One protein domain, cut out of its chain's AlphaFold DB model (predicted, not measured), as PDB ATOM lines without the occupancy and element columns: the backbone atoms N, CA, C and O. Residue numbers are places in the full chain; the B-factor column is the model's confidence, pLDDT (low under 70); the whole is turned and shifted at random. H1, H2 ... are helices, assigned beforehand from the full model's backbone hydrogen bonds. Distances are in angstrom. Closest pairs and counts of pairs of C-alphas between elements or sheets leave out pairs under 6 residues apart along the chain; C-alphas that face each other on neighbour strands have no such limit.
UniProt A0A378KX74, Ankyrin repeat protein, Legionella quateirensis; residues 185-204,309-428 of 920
ATOM      1  N   VAL A 185      23.868  -4.709  57.432       53.84
ATOM      2  CA  VAL A 185      25.196  -5.263  57.720       53.84
ATOM      3  C   VAL A 185      26.063  -4.167  58.372       53.84
ATOM      4  O   VAL A 185      26.114  -3.045  57.868       53.84
ATOM      5  N   PRO A 186      26.759  -4.436  59.492       57.91
ATOM      6  CA  PRO A 186      27.766  -3.527  60.041       57.91
ATOM      7  C   PRO A 186      28.841  -3.145  59.012       57.91
ATOM      8  O   PRO A 186      29.461  -4.024  58.421       57.91
ATOM      9  N   LYS A 187      29.134  -1.844  58.854       60.41
ATOM     10  CA  LYS A 187      30.081  -1.326  57.840       60.41
ATOM     11  C   LYS A 187      31.464  -2.006  57.836       60.41
ATOM     12  O   LYS A 187      32.066  -2.131  56.781       60.41
ATOM     13  N   MET A 188      31.945  -2.464  58.991       60.34
ATOM     14  CA  MET A 188      33.191  -3.236  59.112       60.34
ATOM     15  C   MET A 188      33.155  -4.525  58.270       60.34
ATOM     16  O   MET A 188      34.043  -4.744  57.459       60.34
ATOM     17  N   LEU A 189      32.064  -5.289  58.364       63.69
ATOM     18  CA  LEU A 189      31.857  -6.520  57.594       63.69
ATOM     19  C   LEU A 189      31.594  -6.234  56.108       63.69
ATOM     20  O   LEU A 189      31.972  -7.017  55.252       63.69
ATOM     21  N   ILE A 190      30.981  -5.089  55.780       67.75
ATOM     22  CA  ILE A 190      30.799  -4.666  54.379       67.75
ATOM     23  C   ILE A 190      32.155  -4.441  53.704       67.75
ATOM     24  O   ILE A 190      32.331  -4.847  52.558       67.75
ATOM     25  N   ASN A 191      33.113  -3.836  54.414       72.56
ATOM     26  CA  ASN A 191      34.484  -3.728  53.924       72.56
ATOM     27  C   ASN A 191      35.108  -5.122  53.749       72.56
ATOM     28  O   ASN A 191      35.616  -5.400  52.675       72.56
ATOM     29  N   GLU A 192      34.995  -6.020  54.733       73.19
ATOM     30  CA  GLU A 192      35.535  -7.391  54.640       73.19
ATOM     31  C   GLU A 192      34.950  -8.184  53.450       73.19
ATOM     32  O   GLU A 192      35.680  -8.894  52.757       73.19
ATOM     33  N   TYR A 193      33.656  -8.020  53.145       79.38
ATOM     34  CA  TYR A 193      33.024  -8.627  51.967       79.38
ATOM     35  C   TYR A 193      33.518  -7.998  50.654       79.38
ATOM     36  O   TYR A 193      33.740  -8.718  49.683       79.38
ATOM     37  N   LEU A 194      33.710  -6.672  50.605       79.25
ATOM     38  CA  LEU A 194      34.291  -5.985  49.443       79.25
ATOM     39  C   LEU A 194      35.758  -6.379  49.223       79.25
ATOM     40  O   LEU A 194      36.156  -6.627  48.088       79.25
ATOM     41  N   ASP A 195      36.539  -6.504  50.295       79.69
ATOM     42  CA  ASP A 195      37.934  -6.941  50.259       79.69
ATOM     43  C   ASP A 195      38.029  -8.393  49.755       79.69
ATOM     44  O   ASP A 195      38.917  -8.711  48.961       79.69
ATOM     45  N   ALA A 196      37.093  -9.272  50.135       79.56
ATOM     46  CA  ALA A 196      36.982 -10.629  49.593       79.56
ATOM     47  C   ALA A 196      36.574 -10.640  48.106       79.56
ATOM     48  O   ALA A 196      37.223 -11.303  47.298       79.56
ATOM     49  N   LEU A 197      35.564  -9.855  47.717       82.00
ATOM     50  CA  LEU A 197      35.144  -9.699  46.319       82.00
ATOM     51  C   LEU A 197      36.231  -9.064  45.430       82.00
ATOM     52  O   LEU A 197      36.260  -9.318  44.227       82.00
ATOM     53  N   SER A 198      37.146  -8.271  46.000       79.00
ATOM     54  CA  SER A 198      38.282  -7.674  45.277       79.00
ATOM     55  C   SER A 198      39.396  -8.675  44.933       79.00
ATOM     56  O   SER A 198      40.250  -8.378  44.100       79.00
ATOM     57  N   GLN A 199      39.389  -9.863  45.553       77.44
ATOM     58  CA  GLN A 199      40.353 -10.939  45.286       77.44
ATOM     59  C   GLN A 199      39.957 -11.816  44.089       77.44
ATOM     60  O   GLN A 199      40.815 -12.526  43.556       77.44
ATOM     61  N   ILE A 200      38.696 -11.736  43.640       75.06
ATOM     62  CA  ILE A 200      38.237 -12.329  42.376       75.06
ATOM     63  C   ILE A 200      39.005 -11.644  41.243       75.06
ATOM     64  O   ILE A 200      39.025 -10.412  41.150       75.06
ATOM     65  N   LYS A 201      39.666 -12.414  40.377       59.34
ATOM     66  CA  LYS A 201      40.620 -11.838  39.424       59.34
ATOM     67  C   LYS A 201      39.890 -11.163  38.270       59.34
ATOM     68  O   LYS A 201      38.891 -11.670  37.766       59.34
ATOM     69  N   ALA A 202      40.435 -10.032  37.821       48.97
ATOM     70  CA  ALA A 202      39.983  -9.389  36.592       48.97
ATOM     71  C   ALA A 202      40.032 -10.400  35.426       48.97
ATOM     72  O   ALA A 202      40.985 -11.188  35.349       48.97
ATOM     73  N   PRO A 203      39.029 -10.406  34.531       47.06
ATOM     74  CA  PRO A 203      38.906 -11.430  33.507       47.06
ATOM     75  C   PRO A 203      40.109 -11.403  32.564       47.06
ATOM     76  O   PRO A 203      40.557 -10.343  32.121       47.06
ATOM     77  N   VAL A 204      40.619 -12.585  32.207       44.56
ATOM     78  CA  VAL A 204      41.608 -12.712  31.131       44.56
ATOM     79  C   VAL A 204      40.876 -12.524  29.806       44.56
ATOM     80  O   VAL A 204      40.404 -13.482  29.197       44.56
ATOM     81  N   THR A 309      31.490 -20.201  36.266       81.44
ATOM     82  CA  THR A 309      31.822 -20.006  37.679       81.44
ATOM     83  C   THR A 309      31.169 -18.739  38.229       81.44
ATOM     84  O   THR A 309      30.833 -17.823  37.468       81.44
ATOM     85  N   PHE A 310      31.029 -18.649  39.555       86.44
ATOM     86  CA  PHE A 310      30.637 -17.406  40.223       86.44
ATOM     87  C   PHE A 310      31.636 -16.280  39.907       86.44
ATOM     88  O   PHE A 310      31.218 -15.167  39.587       86.44
ATOM     89  N   GLU A 311      32.942 -16.582  39.877       83.81
ATOM     90  CA  GLU A 311      33.982 -15.651  39.402       83.81
ATOM     91  C   GLU A 311      33.670 -15.092  37.997       83.81
ATOM     92  O   GLU A 311      33.642 -13.873  37.809       83.81
ATOM     93  N   ALA A 312      33.375 -15.954  37.017       77.56
ATOM     94  CA  ALA A 312      33.158 -15.532  35.632       77.56
ATOM     95  C   ALA A 312      31.901 -14.664  35.455       77.56
ATOM     96  O   ALA A 312      31.948 -13.651  34.749       77.56
ATOM     97  N   ILE A 313      30.782 -15.025  36.097       81.88
ATOM     98  CA  ILE A 313      29.544 -14.240  35.980       81.88
ATOM     99  C   ILE A 313      29.640 -12.888  36.685       81.88
ATOM    100  O   ILE A 313      29.126 -11.898  36.166       81.88
ATOM    101  N   TYR A 314      30.321 -12.831  37.832       86.06
ATOM    102  CA  TYR A 314      30.491 -11.617  38.619       86.06
ATOM    103  C   TYR A 314      31.336 -10.599  37.847       86.06
ATOM    104  O   TYR A 314      30.927  -9.448  37.697       86.06
ATOM    105  N   GLN A 315      32.460 -11.036  37.270       80.69
ATOM    106  CA  GLN A 315      33.307 -10.173  36.444       80.69
ATOM    107  C   GLN A 315      32.567  -9.653  35.200       80.69
ATOM    108  O   GLN A 315      32.650  -8.466  34.896       80.69
ATOM    109  N   ASN A 316      31.788 -10.500  34.513       78.38
ATOM    110  CA  ASN A 316      30.994 -10.086  33.349       78.38
ATOM    111  C   ASN A 316      29.902  -9.062  33.733       78.38
ATOM    112  O   ASN A 316      29.789  -8.003  33.117       78.38
ATOM    113  N   ALA A 317      29.148  -9.330  34.804       79.69
ATOM    114  CA  ALA A 317      28.105  -8.433  35.293       79.69
ATOM    115  C   ALA A 317      28.656  -7.062  35.729       79.69
ATOM    116  O   ALA A 317      28.027  -6.040  35.451       79.69
ATOM    117  N   VAL A 318      29.831  -7.021  36.375       82.31
ATOM    118  CA  VAL A 318      30.509  -5.773  36.775       82.31
ATOM    119  C   VAL A 318      31.104  -5.029  35.572       82.31
ATOM    120  O   VAL A 318      30.988  -3.807  35.519       82.31
ATOM    121  N   HIS A 319      31.659  -5.732  34.578       79.19
ATOM    122  CA  HIS A 319      32.165  -5.120  33.340       79.19
ATOM    123  C   HIS A 319      31.056  -4.396  32.566       79.19
ATOM    124  O   HIS A 319      31.216  -3.233  32.206       79.19
ATOM    125  N   GLN A 320      29.901  -5.043  32.378       72.88
ATOM    126  CA  GLN A 320      28.752  -4.419  31.709       72.88
ATOM    127  C   GLN A 320      28.219  -3.204  32.481       72.88
ATOM    128  O   GLN A 320      27.789  -2.225  31.872       72.88
ATOM    129  N   TYR A 321      28.285  -3.228  33.818       78.06
ATOM    130  CA  TYR A 321      27.938  -2.064  34.634       78.06
ATOM    131  C   TYR A 321      28.906  -0.900  34.397       78.06
ATOM    132  O   TYR A 321      28.443   0.226  34.219       78.06
ATOM    133  N   ASP A 322      30.216  -1.160  34.347       74.88
ATOM    134  CA  ASP A 322      31.237  -0.141  34.068       74.88
ATOM    135  C   ASP A 322      31.095   0.458  32.656       74.88
ATOM    136  O   ASP A 322      31.143   1.679  32.506       74.88
ATOM    137  N   GLU A 323      30.859  -0.369  31.631       73.31
ATOM    138  CA  GLU A 323      30.644   0.087  30.246       73.31
ATOM    139  C   GLU A 323      29.405   0.984  30.107       73.31
ATOM    140  O   GLU A 323      29.427   1.964  29.360       73.31
ATOM    141  N   GLN A 324      28.331   0.693  30.849       65.50
ATOM    142  CA  GLN A 324      27.098   1.490  30.835       65.50
ATOM    143  C   GLN A 324      27.162   2.740  31.736       65.50
ATOM    144  O   GLN A 324      26.356   3.657  31.566       65.50
ATOM    145  N   HIS A 325      28.115   2.816  32.673       66.00
ATOM    146  CA  HIS A 325      28.215   3.881  33.681       66.00
ATOM    147  C   HIS A 325      29.545   4.649  33.638       66.00
ATOM    148  O   HIS A 325      30.130   4.959  34.677       66.00
ATOM    149  N   LEU A 326      29.980   5.024  32.433       59.78
ATOM    150  CA  LEU A 326      31.123   5.912  32.188       59.78
ATOM    151  C   LEU A 326      30.949   7.280  32.893       59.78
ATOM    152  O   LEU A 326      30.330   8.198  32.353       59.78
ATOM    153  N   ASP A 327      31.507   7.423  34.100       53.53
ATOM    154  CA  ASP A 327      31.518   8.650  34.916       53.53
ATOM    155  C   ASP A 327      32.922   9.298  34.905       53.53
ATOM    156  O   ASP A 327      33.816   8.833  35.617       53.53
ATOM    157  N   PRO A 328      33.148  10.392  34.143       46.44
ATOM    158  CA  PRO A 328      34.465  11.027  34.026       46.44
ATOM    159  C   PRO A 328      34.986  11.706  35.302       46.44
ATOM    160  O   PRO A 328      36.113  12.198  35.298       46.44
ATOM    161  N   GLN A 329      34.175  11.813  36.361       45.88
ATOM    162  CA  GLN A 329      34.538  12.496  37.610       45.88
ATOM    163  C   GLN A 329      34.429  11.596  38.848       45.88
ATOM    164  O   GLN A 329      34.627  12.075  39.965       45.88
ATOM    165  N   ASN A 330      34.171  10.297  38.657       50.41
ATOM    166  CA  ASN A 330      34.149   9.282  39.713       50.41
ATOM    167  C   ASN A 330      33.162   9.601  40.865       50.41
ATOM    168  O   ASN A 330      33.364   9.223  42.018       50.41
ATOM    169  N   ILE A 331      32.066  10.305  40.561       50.16
ATOM    170  CA  ILE A 331      31.081  10.789  41.545       50.16
ATOM    171  C   ILE A 331      30.223   9.626  42.092       50.16
ATOM    172  O   ILE A 331      29.569   9.748  43.133       50.16
ATOM    173  N   ARG A 332      30.223   8.472  41.409       55.38
ATOM    174  CA  ARG A 332      29.318   7.336  41.659       55.38
ATOM    175  C   ARG A 332      29.945   6.064  42.254       55.38
ATOM    176  O   ARG A 332      29.233   5.061  42.304       55.38
ATOM    177  N   GLU A 333      31.179   6.075  42.774       58.84
ATOM    178  CA  GLU A 333      31.847   4.879  43.357       58.84
ATOM    179  C   GLU A 333      30.932   4.029  44.263       58.84
ATOM    180  O   GLU A 333      30.824   2.813  44.100       58.84
ATOM    181  N   ASN A 334      30.193   4.679  45.172       60.44
ATOM    182  CA  ASN A 334      29.276   4.014  46.106       60.44
ATOM    183  C   ASN A 334      28.208   3.136  45.419       60.44
ATOM    184  O   ASN A 334      27.779   2.141  46.007       60.44
ATOM    185  N   LYS A 335      27.773   3.461  44.189       68.50
ATOM    186  CA  LYS A 335      26.824   2.618  43.443       68.50
ATOM    187  C   LYS A 335      27.466   1.312  42.979       68.50
ATOM    188  O   LYS A 335      26.859   0.265  43.180       68.50
ATOM    189  N   LYS A 336      28.689   1.365  42.434       76.50
ATOM    190  CA  LYS A 336      29.421   0.177  41.959       76.50
ATOM    191  C   LYS A 336      29.629  -0.831  43.087       76.50
ATOM    192  O   LYS A 336      29.272  -1.995  42.936       76.50
ATOM    193  N   LEU A 337      30.103  -0.355  44.242       73.56
ATOM    194  CA  LEU A 337      30.263  -1.184  45.441       73.56
ATOM    195  C   LEU A 337      28.933  -1.839  45.849       73.56
ATOM    196  O   LEU A 337      28.879  -3.036  46.122       73.56
ATOM    197  N   THR A 338      27.835  -1.076  45.840       70.44
ATOM    198  CA  THR A 338      26.504  -1.600  46.196       70.44
ATOM    199  C   THR A 338      26.008  -2.653  45.189       70.44
ATOM    200  O   THR A 338      25.421  -3.648  45.606       70.44
ATOM    201  N   TYR A 339      26.288  -2.491  43.890       76.06
ATOM    202  CA  TYR A 339      25.965  -3.485  42.858       76.06
ATOM    203  C   TYR A 339      26.770  -4.783  43.023       76.06
ATOM    204  O   TYR A 339      26.195  -5.868  43.025       76.06
ATOM    205  N   GLN A 340      28.081  -4.689  43.261       81.06
ATOM    206  CA  GLN A 340      28.942  -5.851  43.529       81.06
ATOM    207  C   GLN A 340      28.412  -6.704  44.694       81.06
ATOM    208  O   GLN A 340      28.337  -7.931  44.613       81.06
ATOM    209  N   LEU A 341      27.971  -6.039  45.761       76.44
ATOM    210  CA  LEU A 341      27.408  -6.677  46.948       76.44
ATOM    211  C   LEU A 341      25.991  -7.244  46.706       76.44
ATOM    212  O   LEU A 341      25.638  -8.264  47.296       76.44
ATOM    213  N   PHE A 342      25.209  -6.650  45.798       75.31
ATOM    214  CA  PHE A 342      23.916  -7.177  45.338       75.31
ATOM    215  C   PHE A 342      24.057  -8.501  44.560       75.31
ATOM    216  O   PHE A 342      23.241  -9.406  44.759       75.31
ATOM    217  N   ILE A 343      25.105  -8.664  43.742       81.19
ATOM    218  CA  ILE A 343      25.388  -9.930  43.031       81.19
ATOM    219  C   ILE A 343      25.648 -11.055  44.049       81.19
ATOM    220  O   ILE A 343      25.010 -12.109  44.004       81.19
ATOM    221  N   LEU A 344      26.523 -10.804  45.033       82.75
ATOM    222  CA  LEU A 344      26.816 -11.743  46.124       82.75
ATOM    223  C   LEU A 344      25.567 -12.068  46.966       82.75
ATOM    224  O   LEU A 344      25.334 -13.227  47.317       82.75
ATOM    225  N   GLN A 345      24.736 -11.063  47.264       75.19
ATOM    226  CA  GLN A 345      23.484 -11.252  47.998       75.19
ATOM    227  C   GLN A 345      22.476 -12.118  47.224       75.19
ATOM    228  O   GLN A 345      21.814 -12.967  47.825       75.19
ATOM    229  N   THR A 346      22.394 -11.944  45.905       74.81
ATOM    230  CA  THR A 346      21.536 -12.737  45.011       74.81
ATOM    231  C   THR A 346      21.955 -14.207  44.992       74.81
ATOM    232  O   THR A 346      21.113 -15.089  45.163       74.81
ATOM    233  N   PHE A 347      23.259 -14.479  44.898       85.00
ATOM    234  CA  PHE A 347      23.814 -15.833  44.924       85.00
ATOM    235  C   PHE A 347      23.531 -16.576  46.241       85.00
ATOM    236  O   PHE A 347      22.996 -17.685  46.240       85.00
ATOM    237  N   LEU A 348      23.819 -15.951  47.390       80.50
ATOM    238  CA  LEU A 348      23.586 -16.562  48.709       80.50
ATOM    239  C   LEU A 348      22.089 -16.781  49.003       80.50
ATOM    240  O   LEU A 348      21.714 -17.765  49.651       80.50
ATOM    241  N   TYR A 349      21.225 -15.900  48.493       73.38
ATOM    242  CA  TYR A 349      19.774 -16.088  48.520       73.38
ATOM    243  C   TYR A 349      19.347 -17.317  47.696       73.38
ATOM    244  O   TYR A 349      18.599 -18.156  48.201       73.38
ATOM    245  N   LEU A 350      19.848 -17.457  46.464       75.81
ATOM    246  CA  LEU A 350      19.537 -18.585  45.578       75.81
ATOM    247  C   LEU A 350      19.987 -19.929  46.176       75.81
ATOM    248  O   LEU A 350      19.190 -20.863  46.217       75.81
ATOM    249  N   CYS A 351      21.194 -19.998  46.751       80.38
ATOM    250  CA  CYS A 351      21.651 -21.152  47.538       80.38
ATOM    251  C   CYS A 351      20.679 -21.499  48.679       80.38
ATOM    252  O   CYS A 351      20.320 -22.659  48.866       80.38
ATOM    253  N   THR A 352      20.213 -20.494  49.428       72.62
ATOM    254  CA  THR A 352      19.248 -20.694  50.525       72.62
ATOM    255  C   THR A 352      17.920 -21.267  50.023       72.62
ATOM    256  O   THR A 352      17.301 -22.086  50.708       72.62
ATOM    257  N   LEU A 353      17.475 -20.844  48.837       69.12
ATOM    258  CA  LEU A 353      16.223 -21.290  48.239       69.12
ATOM    259  C   LEU A 353      16.311 -22.715  47.682       69.12
ATOM    260  O   LEU A 353      15.475 -23.534  48.048       69.12
ATOM    261  N   GLU A 354      17.314 -23.039  46.867       74.94
ATOM    262  CA  GLU A 354      17.493 -24.389  46.305       74.94
ATOM    263  C   GLU A 354      17.542 -25.442  47.428       74.94
ATOM    264  O   GLU A 354      16.769 -26.403  47.449       74.94
ATOM    265  N   LEU A 355      18.323 -25.174  48.481       74.94
ATOM    266  CA  LEU A 355      18.356 -26.017  49.677       74.94
ATOM    267  C   LEU A 355      16.994 -26.118  50.382       74.94
ATOM    268  O   LEU A 355      16.682 -27.162  50.951       74.94
ATOM    269  N   ARG A 356      16.161 -25.069  50.349       67.56
ATOM    270  CA  ARG A 356      14.822 -25.047  50.971       67.56
ATOM    271  C   ARG A 356      13.795 -25.856  50.184       67.56
ATOM    272  O   ARG A 356      12.847 -26.343  50.811       67.56
ATOM    273  N   LEU A 357      13.982 -25.997  48.874       62.34
ATOM    274  CA  LEU A 357      13.191 -26.873  48.011       62.34
ATOM    275  C   LEU A 357      13.522 -28.340  48.295       62.34
ATOM    276  O   LEU A 357      12.611 -29.119  48.567       62.34
ATOM    277  N   LYS A 358      14.817 -28.688  48.343       66.25
ATOM    278  CA  LYS A 358      15.277 -30.056  48.633       66.25
ATOM    279  C   LYS A 358      14.976 -30.491  50.069       66.25
ATOM    280  O   LYS A 358      14.415 -31.563  50.285       66.25
ATOM    281  N   ASN A 359      15.338 -29.685  51.073       66.69
ATOM    282  CA  ASN A 359      15.164 -30.040  52.484       66.69
ATOM    283  C   ASN A 359      15.072 -28.812  53.414       66.69
ATOM    284  O   ASN A 359      16.016 -28.040  53.594       66.69
ATOM    285  N   LYS A 360      13.939 -28.688  54.118       59.88
ATOM    286  CA  LYS A 360      13.674 -27.624  55.103       59.88
ATOM    287  C   LYS A 360      14.744 -27.517  56.200       59.88
ATOM    288  O   LYS A 360      15.025 -26.407  56.653       59.88
ATOM    289  N   GLU A 361      15.339 -28.632  56.617       65.44
ATOM    290  CA  GLU A 361      16.381 -28.651  57.648       65.44
ATOM    291  C   GLU A 361      17.772 -28.328  57.078       65.44
ATOM    292  O   GLU A 361      18.534 -27.631  57.745       65.44
ATOM    293  N   SER A 362      18.081 -28.700  55.826       70.12
ATOM    294  CA  SER A 362      19.302 -28.232  55.139       70.12
ATOM    295  C   SER A 362      19.296 -26.710  54.987       70.12
ATOM    296  O   SER A 362      20.281 -26.056  55.320       70.12
ATOM    297  N   ALA A 363      18.163 -26.127  54.585       63.41
ATOM    298  CA  ALA A 363      18.017 -24.674  54.494       63.41
ATOM    299  C   ALA A 363      18.117 -23.965  55.848       63.41
ATOM    300  O   ALA A 363      18.774 -22.935  55.937       63.41
ATOM    301  N   LYS A 364      17.517 -24.503  56.920       61.03
ATOM    302  CA  LYS A 364      17.712 -23.969  58.284       61.03
ATOM    303  C   LYS A 364      19.182 -23.993  58.697       61.03
ATOM    304  O   LYS A 364      19.666 -23.009  59.244       61.03
ATOM    305  N   SER A 365      19.880 -25.098  58.435       73.88
ATOM    306  CA  SER A 365      21.301 -25.246  58.758       73.88
ATOM    307  C   SER A 365      22.165 -24.271  57.959       73.88
ATOM    308  O   SER A 365      23.029 -23.625  58.543       73.88
ATOM    309  N   PHE A 366      21.888 -24.082  56.665       77.31
ATOM    310  CA  PHE A 366      22.572 -23.082  55.840       77.31
ATOM    311  C   PHE A 366      22.274 -21.652  56.314       77.31
ATOM    312  O   PHE A 366      23.197 -20.862  56.477       77.31
ATOM    313  N   ILE A 367      21.011 -21.342  56.641       63.84
ATOM    314  CA  ILE A 367      20.600 -20.062  57.244       63.84
ATOM    315  C   ILE A 367      21.346 -19.806  58.559       63.84
ATOM    316  O   ILE A 367      21.791 -18.685  58.784       63.84
ATOM    317  N   HIS A 368      21.510 -20.815  59.416       66.12
ATOM    318  CA  HIS A 368      22.269 -20.679  60.660       66.12
ATOM    319  C   HIS A 368      23.780 -20.541  60.436       66.12
ATOM    320  O   HIS A 368      24.401 -19.755  61.147       66.12
ATOM    321  N   LEU A 369      24.353 -21.236  59.445       75.69
ATOM    322  CA  LEU A 369      25.755 -21.070  59.052       75.69
ATOM    323  C   LEU A 369      26.013 -19.641  58.575       75.69
ATOM    324  O   LEU A 369      26.937 -19.007  59.065       75.69
ATOM    325  N   ILE A 370      25.190 -19.100  57.669       68.56
ATOM    326  CA  ILE A 370      25.392 -17.720  57.209       68.56
ATOM    327  C   ILE A 370      25.106 -16.713  58.337       68.56
ATOM    328  O   ILE A 370      25.866 -15.767  58.508       68.56
ATOM    329  N   GLN A 371      24.080 -16.928  59.175       62.53
ATOM    330  CA  GLN A 371      23.765 -16.041  60.311       62.53
ATOM    331  C   GLN A 371      24.909 -15.874  61.326       62.53
ATOM    332  O   GLN A 371      24.901 -14.891  62.073       62.53
ATOM    333  N   ASP A 372      25.871 -16.796  61.365       70.50
ATOM    334  CA  ASP A 372      27.127 -16.630  62.088       70.50
ATOM    335  C   ASP A 372      28.141 -15.853  61.228       70.50
ATOM    336  O   ASP A 372      28.622 -16.322  60.196       70.50
ATOM    337  N   THR A 373      28.495 -14.652  61.691       65.75
ATOM    338  CA  THR A 373      29.433 -13.739  61.027       65.75
ATOM    339  C   THR A 373      30.771 -14.387  60.664       65.75
ATOM    340  O   THR A 373      31.280 -14.174  59.563       65.75
ATOM    341  N   ASP A 374      31.348 -15.181  61.568       71.19
ATOM    342  CA  ASP A 374      32.670 -15.780  61.379       71.19
ATOM    343  C   ASP A 374      32.612 -16.973  60.422       71.19
ATOM    344  O   ASP A 374      33.640 -17.360  59.859       71.19
ATOM    345  N   GLN A 375      31.445 -17.599  60.267       76.75
ATOM    346  CA  GLN A 375      31.209 -18.675  59.307       76.75
ATOM    347  C   GLN A 375      30.897 -18.105  57.917       76.75
ATOM    348  O   GLN A 375      31.507 -18.552  56.945       76.75
ATOM    349  N   LEU A 376      30.066 -17.059  57.815       78.38
ATOM    350  CA  LEU A 376      29.824 -16.358  56.549       78.38
ATOM    351  C   LEU A 376      31.101 -15.733  55.976       78.38
ATOM    352  O   LEU A 376      31.357 -15.897  54.786       78.38
ATOM    353  N   ASN A 377      31.919 -15.057  56.790       75.69
ATOM    354  CA  ASN A 377      33.178 -14.468  56.315       75.69
ATOM    355  C   ASN A 377      34.079 -15.527  55.662       75.69
ATOM    356  O   ASN A 377      34.584 -15.327  54.559       75.69
ATOM    357  N   LYS A 378      34.218 -16.697  56.300       80.94
ATOM    358  CA  LYS A 378      34.962 -17.835  55.733       80.94
ATOM    359  C   LYS A 378      34.315 -18.323  54.440       80.94
ATOM    360  O   LYS A 378      35.020 -18.486  53.454       80.94
ATOM    361  N   LEU A 379      32.992 -18.492  54.422       85.25
ATOM    362  CA  LEU A 379      32.242 -18.955  53.255       85.25
ATOM    363  C   LEU A 379      32.409 -18.023  52.036       85.25
ATOM    364  O   LEU A 379      32.656 -18.512  50.935       85.25
ATOM    365  N   ILE A 380      32.331 -16.699  52.225       84.75
ATOM    366  CA  ILE A 380      32.540 -15.700  51.159       84.75
ATOM    367  C   ILE A 380      33.993 -15.724  50.673       84.75
ATOM    368  O   ILE A 380      34.229 -15.750  49.466       84.75
ATOM    369  N   ILE A 381      34.973 -15.765  51.582       83.06
ATOM    370  CA  ILE A 381      36.392 -15.853  51.206       83.06
ATOM    371  C   ILE A 381      36.655 -17.144  50.419       83.06
ATOM    372  O   ILE A 381      37.320 -17.098  49.386       83.06
ATOM    373  N   THR A 382      36.098 -18.286  50.835       87.06
ATOM    374  CA  THR A 382      36.214 -19.549  50.093       87.06
ATOM    375  C   THR A 382      35.553 -19.461  48.716       87.06
ATOM    376  O   THR A 382      36.175 -19.889  47.749       87.06
ATOM    377  N   LEU A 383      34.368 -18.852  48.584       89.75
ATOM    378  CA  LEU A 383      33.728 -18.612  47.281       89.75
ATOM    379  C   LEU A 383      34.637 -17.798  46.344       89.75
ATOM    380  O   LEU A 383      34.870 -18.205  45.211       89.75
ATOM    381  N   CYS A 384      35.188 -16.685  46.836       84.00
ATOM    382  CA  CYS A 384      35.959 -15.733  46.031       84.00
ATOM    383  C   CYS A 384      37.399 -16.184  45.719       84.00
ATOM    384  O   CYS A 384      38.004 -15.664  44.787       84.00
ATOM    385  N   THR A 385      37.971 -17.110  46.499       82.62
ATOM    386  CA  THR A 385      39.387 -17.525  46.366       82.62
ATOM    387  C   THR A 385      39.587 -18.992  45.986       82.62
ATOM    388  O   THR A 385      40.646 -19.349  45.465       82.62
ATOM    389  N   ASN A 386      38.601 -19.859  46.235       85.56
ATOM    390  CA  ASN A 386      38.659 -21.289  45.942       85.56
ATOM    391  C   ASN A 386      37.246 -21.872  45.758       85.56
ATOM    392  O   ASN A 386      36.775 -22.691  46.552       85.56
ATOM    393  N   GLU A 387      36.573 -21.469  44.679       87.81
ATOM    394  CA  GLU A 387      35.199 -21.883  44.359       87.81
ATOM    395  C   GLU A 387      35.009 -23.418  44.353       87.81
ATOM    396  O   GLU A 387      33.947 -23.922  44.714       87.81
ATOM    397  N   LYS A 388      36.058 -24.195  44.046       86.56
ATOM    398  CA  LYS A 388      36.030 -25.670  44.116       86.56
ATOM    399  C   LYS A 388      35.826 -26.192  45.544       86.56
ATOM    400  O   LYS A 388      35.084 -27.150  45.739       86.56
ATOM    401  N   GLU A 389      36.434 -25.547  46.538       88.38
ATOM    402  CA  GLU A 389      36.252 -25.872  47.958       88.38
ATOM    403  C   GLU A 389      34.890 -25.389  48.486       88.38
ATOM    404  O   GLU A 389      34.272 -26.069  49.307       88.38
ATOM    405  N   PHE A 390      34.367 -24.275  47.957       90.81
ATOM    406  CA  PHE A 390      32.985 -23.852  48.214       90.81
ATOM    407  C   PHE A 390      31.998 -24.913  47.706       90.81
ATOM    408  O   PHE A 390      31.174 -25.402  48.478       90.81
ATOM    409  N   LYS A 391      32.120 -25.337  46.439       90.06
ATOM    410  CA  LYS A 391      31.272 -26.384  45.843       90.06
ATOM    411  C   LYS A 391      31.355 -27.700  46.623       90.06
ATOM    412  O   LYS A 391      30.315 -28.272  46.947       90.06
ATOM    413  N   ARG A 392      32.563 -28.132  47.014       89.75
ATOM    414  CA  ARG A 392      32.771 -29.312  47.875       89.75
ATOM    415  C   ARG A 392      32.017 -29.185  49.205       89.75
ATOM    416  O   ARG A 392      31.283 -30.094  49.579       89.75
ATOM    417  N   THR A 393      32.137 -28.036  49.873       88.12
ATOM    418  CA  THR A 393      31.447 -27.745  51.141       88.12
ATOM    419  C   THR A 393      29.923 -27.780  50.985       88.12
ATOM    420  O   THR A 393      29.239 -28.408  51.792       88.12
ATOM    421  N   MET A 394      29.384 -27.166  49.926       89.56
ATOM    422  CA  MET A 394      27.942 -27.157  49.646       89.56
ATOM    423  C   MET A 394      27.389 -28.553  49.334       89.56
ATOM    424  O   MET A 394      26.278 -28.882  49.754       89.56
ATOM    425  N   SER A 395      28.165 -29.391  48.647       88.62
ATOM    426  CA  SER A 395      27.766 -30.767  48.353       88.62
ATOM    427  C   SER A 395      27.812 -31.657  49.601       88.62
ATOM    428  O   SER A 395      26.816 -32.292  49.939       88.62
ATOM    429  N   GLU A 396      28.916 -31.637  50.356       88.75
ATOM    430  CA  GLU A 396      29.097 -32.483  51.547       88.75
ATOM    431  C   GLU A 396      28.168 -32.117  52.713       88.75
ATOM    432  O   GLU A 396      27.642 -33.009  53.378       88.75
ATOM    433  N   GLN A 397      27.968 -30.821  52.986       87.50
ATOM    434  CA  GLN A 397      27.198 -30.370  54.155       87.50
ATOM    435  C   GLN A 397      25.709 -30.169  53.860       87.50
ATOM    436  O   GLN A 397      24.881 -30.365  54.749       87.50
ATOM    437  N   PHE A 398      25.358 -29.779  52.628       85.31
ATOM    438  CA  PHE A 398      23.997 -29.355  52.282       85.31
ATOM    439  C   PHE A 398      23.357 -30.140  51.127       85.31
ATOM    440  O   PHE A 398      22.165 -29.958  50.886       85.31
ATOM    441  N   GLN A 399      24.086 -31.065  50.487       85.88
ATOM    442  CA  GLN A 399      23.594 -31.939  49.405       85.88
ATOM    443  C   GLN A 399      23.178 -31.178  48.132       85.88
ATOM    444  O   GLN A 399      22.278 -31.602  47.400       85.88
ATOM    445  N   LEU A 400      23.858 -30.059  47.860       85.81
ATOM    446  CA  LEU A 400      23.759 -29.328  46.596       85.81
ATOM    447  C   LEU A 400      24.548 -30.065  45.496       85.81
ATOM    448  O   LEU A 400      25.700 -30.457  45.714       85.81
ATOM    449  N   SER A 401      23.942 -30.259  44.325       86.00
ATOM    450  CA  SER A 401      24.594 -30.880  43.164       86.00
ATOM    451  C   SER A 401      25.351 -29.862  42.299       86.00
ATOM    452  O   SER A 401      25.130 -28.653  42.390       86.00
ATOM    453  N   ASP A 402      26.234 -30.348  41.420       83.31
ATOM    454  CA  ASP A 402      26.910 -29.505  40.421       83.31
ATOM    455  C   ASP A 402      25.924 -28.834  39.444       83.31
ATOM    456  O   ASP A 402      26.161 -27.703  39.021       83.31
ATOM    457  N   GLU A 403      24.816 -29.502  39.104       81.75
ATOM    458  CA  GLU A 403      23.782 -28.972  38.201       81.75
ATOM    459  C   GLU A 403      22.940 -27.878  38.875       81.75
ATOM    460  O   GLU A 403      22.656 -26.841  38.275       81.75
ATOM    461  N   GLU A 404      22.585 -28.084  40.144       81.81
ATOM    462  CA  GLU A 404      21.865 -27.109  40.973       81.81
ATOM    463  C   GLU A 404      22.725 -25.869  41.225       81.81
ATOM    464  O   GLU A 404      22.262 -24.741  41.054       81.81
ATOM    465  N   TYR A 405      24.009 -26.070  41.540       87.81
ATOM    466  CA  TYR A 405      24.991 -24.992  41.634       87.81
ATOM    467  C   TYR A 405      25.083 -24.189  40.328       87.81
ATOM    468  O   TYR A 405      25.074 -22.961  40.362       87.81
ATOM    469  N   GLN A 406      25.125 -24.863  39.173       84.50
ATOM    470  CA  GLN A 406      25.171 -24.187  37.874       84.50
ATOM    471  C   GLN A 406      23.898 -23.358  37.620       84.50
ATOM    472  O   GLN A 406      24.003 -22.197  37.236       84.50
ATOM    473  N   SER A 407      22.711 -23.896  37.923       80.31
ATOM    474  CA  SER A 407      21.436 -23.163  37.827       80.31
ATOM    475  C   SER A 407      21.393 -21.925  38.736       80.31
ATOM    476  O   SER A 407      20.943 -20.862  38.307       80.31
ATOM    477  N   ILE A 408      21.928 -22.022  39.961       84.62
ATOM    478  CA  ILE A 408      22.098 -20.884  40.879       84.62
ATOM    479  C   ILE A 408      23.023 -19.817  40.274       84.62
ATOM    480  O   ILE A 408      22.699 -18.627  40.329       84.62
ATOM    481  N   VAL A 409      24.157 -20.212  39.686       85.38
ATOM    482  CA  VAL A 409      25.075 -19.275  39.019       85.38
ATOM    483  C   VAL A 409      24.383 -18.593  37.835       85.38
ATOM    484  O   VAL A 409      24.347 -17.366  37.775       85.38
ATOM    485  N   ASP A 410      23.768 -19.351  36.929       79.31
ATOM    486  CA  ASP A 410      23.090 -18.792  35.756       79.31
ATOM    487  C   ASP A 410      21.945 -17.837  36.142       79.31
ATOM    488  O   ASP A 410      21.871 -16.721  35.624       79.31
ATOM    489  N   ALA A 411      21.121 -18.200  37.131       75.19
ATOM    490  CA  ALA A 411      20.080 -17.318  37.657       75.19
ATOM    491  C   ALA A 411      20.644 -16.052  38.331       75.19
ATOM    492  O   ALA A 411      20.054 -14.977  38.207       75.19
ATOM    493  N   THR A 412      21.793 -16.149  39.011       82.06
ATOM    494  CA  THR A 412      22.480 -14.986  39.604       82.06
ATOM    495  C   THR A 412      22.930 -14.008  38.522       82.06
ATOM    496  O   THR A 412      22.718 -12.801  38.667       82.06
ATOM    497  N   PHE A 413      23.525 -14.509  37.434       82.44
ATOM    498  CA  PHE A 413      23.968 -13.678  36.314       82.44
ATOM    499  C   PHE A 413      22.796 -12.916  35.695       82.44
ATOM    500  O   PHE A 413      22.818 -11.688  35.649       82.44
ATOM    501  N   GLU A 414      21.745 -13.635  35.303       71.75
ATOM    502  CA  GLU A 414      20.570 -13.042  34.669       71.75
ATOM    503  C   GLU A 414      19.904 -11.987  35.563       71.75
ATOM    504  O   GLU A 414      19.666 -10.868  35.107       71.75
ATOM    505  N   ILE A 415      19.675 -12.267  36.855       72.31
ATOM    506  CA  ILE A 415      19.141 -11.260  37.792       72.31
ATOM    507  C   ILE A 415      20.045 -10.019  37.837       72.31
ATOM    508  O   ILE A 415      19.528  -8.901  37.871       72.31
ATOM    509  N   SER A 416      21.369 -10.192  37.806       76.00
ATOM    510  CA  SER A 416      22.331  -9.084  37.847       76.00
ATOM    511  C   SER A 416      22.225  -8.188  36.611       76.00
ATOM    512  O   SER A 416      22.053  -6.977  36.755       76.00
ATOM    513  N   ILE A 417      22.212  -8.776  35.408       74.44
ATOM    514  CA  ILE A 417      22.082  -8.035  34.142       74.44
ATOM    515  C   ILE A 417      20.765  -7.241  34.087       74.44
ATOM    516  O   ILE A 417      20.754  -6.073  33.697       74.44
ATOM    517  N   HIS A 418      19.662  -7.805  34.588       65.88
ATOM    518  CA  HIS A 418      18.364  -7.116  34.657       65.88
ATOM    519  C   HIS A 418      18.314  -5.932  35.649       65.88
ATOM    520  O   HIS A 418      17.326  -5.195  35.668       65.88
ATOM    521  N   HIS A 419      19.365  -5.724  36.451       69.88
ATOM    522  CA  HIS A 419      19.496  -4.620  37.407       69.88
ATOM    523  C   HIS A 419      20.680  -3.678  37.101       69.88
ATOM    524  O   HIS A 419      21.015  -2.837  37.938       69.88
ATOM    525  N   LEU A 420      21.286  -3.747  35.907       70.31
ATOM    526  CA  LEU A 420      22.370  -2.839  35.501       70.31
ATOM    527  C   LEU A 420      21.974  -1.356  35.612       70.31
ATOM    528  O   LEU A 420      22.639  -0.597  36.312       70.31
ATOM    529  N   GLU A 421      20.851  -0.957  35.005       62.09
ATOM    530  CA  GLU A 421      20.348   0.433  34.972       62.09
ATOM    531  C   GLU A 421      19.741   0.923  36.312       62.09
ATOM    532  O   GLU A 421      18.943   1.866  36.346       62.09
ATOM    533  N   ALA A 422      20.035   0.270  37.440       61.91
ATOM    534  CA  ALA A 422      19.306   0.513  38.678       61.91
ATOM    535  C   ALA A 422      19.634   1.855  39.363       61.91
ATOM    536  O   ALA A 422      20.783   2.245  39.613       61.91
ATOM    537  N   ASP A 423      18.576   2.553  39.789       52.41
ATOM    538  CA  ASP A 423      18.697   3.747  40.628       52.41
ATOM    539  C   ASP A 423      19.352   3.422  41.986       52.41
ATOM    540  O   ASP A 423      20.051   4.267  42.550       52.41
ATOM    541  N   HIS A 424      19.143   2.201  42.482       54.09
ATOM    542  CA  HIS A 424      19.529   1.695  43.800       54.09
ATOM    543  C   HIS A 424      19.364   0.166  43.852       54.09
ATOM    544  O   HIS A 424      18.669  -0.406  43.015       54.09
ATOM    545  N   TYR A 425      19.972  -0.473  44.855       58.97
ATOM    546  CA  TYR A 425      19.846  -1.907  45.133       58.97
ATOM    547  C   TYR A 425      19.360  -2.097  46.579       58.97
ATOM    548  O   TYR A 425      19.776  -1.357  47.476       58.97
ATOM    549  N   ASP A 426      18.462  -3.059  46.798       49.97
ATOM    550  CA  ASP A 426      17.708  -3.232  48.047       49.97
ATOM    551  C   ASP A 426      17.717  -4.683  48.556       49.97
ATOM    552  O   ASP A 426      18.391  -5.545  48.002       49.97
ATOM    553  N   GLU A 427      17.014  -4.932  49.667       46.56
ATOM    554  CA  GLU A 427      17.086  -6.198  50.404       46.56
ATOM    555  C   GLU A 427      16.682  -7.402  49.536       46.56
ATOM    556  O   GLU A 427      15.800  -7.297  48.694       46.56
ATOM    557  N   LEU A 428      17.258  -8.575  49.809       46.38
ATOM    558  CA  LEU A 428      16.631  -9.857  49.488       46.38
ATOM    559  C   LEU A 428      16.165 -10.512  50.786       46.38
ATOM    560  O   LEU A 428      16.952 -10.723  51.709       46.38
TER     561      LEU A 428
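What this domain is: This is residues 185 to 204 and 309 to 428 of the 920 residues of the protein "Ankyrin repeat protein" of Legionella quateirensis (UniProt A0A378KX74). A long helix, H3, runs through the core, with H2 and H7 side by side along one side of it as a three-helix bundle; on its other side H4 folds back from its end, and H5, H6 and the short H1 complete the body. The link from H2 to H3 makes a loop that sticks out at one end, where residues 326 to 334 stand free. The printed part has 140 residues with seven named helices, H1 to H7 in chain order, and no named strand; the class is all helix. It is compact, with a radius of gyration of the C-alphas of 15.2 A, and elongated, spanning 49 by 31 by 28 A.

How they stand to each other: Begin with H3, residues 333 to 358, the hub, which touches four other helices. H7, residues 402 to 417, touches residues 342 to 354 of H3, closest at the C-alphas of Phe 347 and Thr 412, 5.5 A apart; they run opposite ways at a steep tilt of 35.1 degrees, only just past shallow. H2, residues 310 to 324, forms a helical hairpin with H3, closest at the C-alphas of Val 318 and Gln 340, 6.9 A. H2 and H7 touch at a shallow tilt of 10 degrees, the same way, with the C-alphas of Ile 313 and Phe 413 closest at 5.6 A. H2, H3 and H7 are an up and down bundle, each running against the one before it in the chain. H4, residues 360 to 371, forms a second helical hairpin with H3 at 28 degrees, closest at the C-alphas of Arg 356 and Ala 363, 4.8 A. H1, residues 187 to 197, touches residues 337 to 341 of H3, about perpendicular at 81 degrees, closest at the C-alphas of Leu 194 and Leu 341, 7.4 A. H5, residues 373 to 385, touches H1 the same way at a shallow tilt of 23 degrees, closest at the C-alphas of Ala 196 and Ile 381, 5.5 A. H6, residues 387 to 398, touches H5, closest at the C-alphas of Leu 383 and Phe 390, 5.4 A. H3 and H5 are apart. Every O i to N i+4 pair is within hydrogen-bond range in H1, H2, H3, H4, H6 and H7; in H5 it is 8 of 9.

Where its parts are: Find C-alpha 333 at (31.847, 4.879, 43.357); from there H3 runs 39.0 A to C-alpha 358 at (15.277, -30.056, 48.633). H7 measures 22.9 A and ends at C-alpha 417, (22.082, -8.035, 34.142). H2 measures 21.4 A, H5 18.1 A, H4 16.2 A, H6 15.6 A and H1 15.1 A.

The domain as a whole: Look for the C-alphas of Pro 328 and Glu 361, the two farthest apart, at 49.6 A. Residues 205 to 308 are not printed, and C-alphas 204 and 309 are 13.9 A apart across this cut. Of the links that are printed whole, none is long. The mean pLDDT of the printed part is 73.3, and 46 residues are under 70, among them 324 to 335 and 421 to 428.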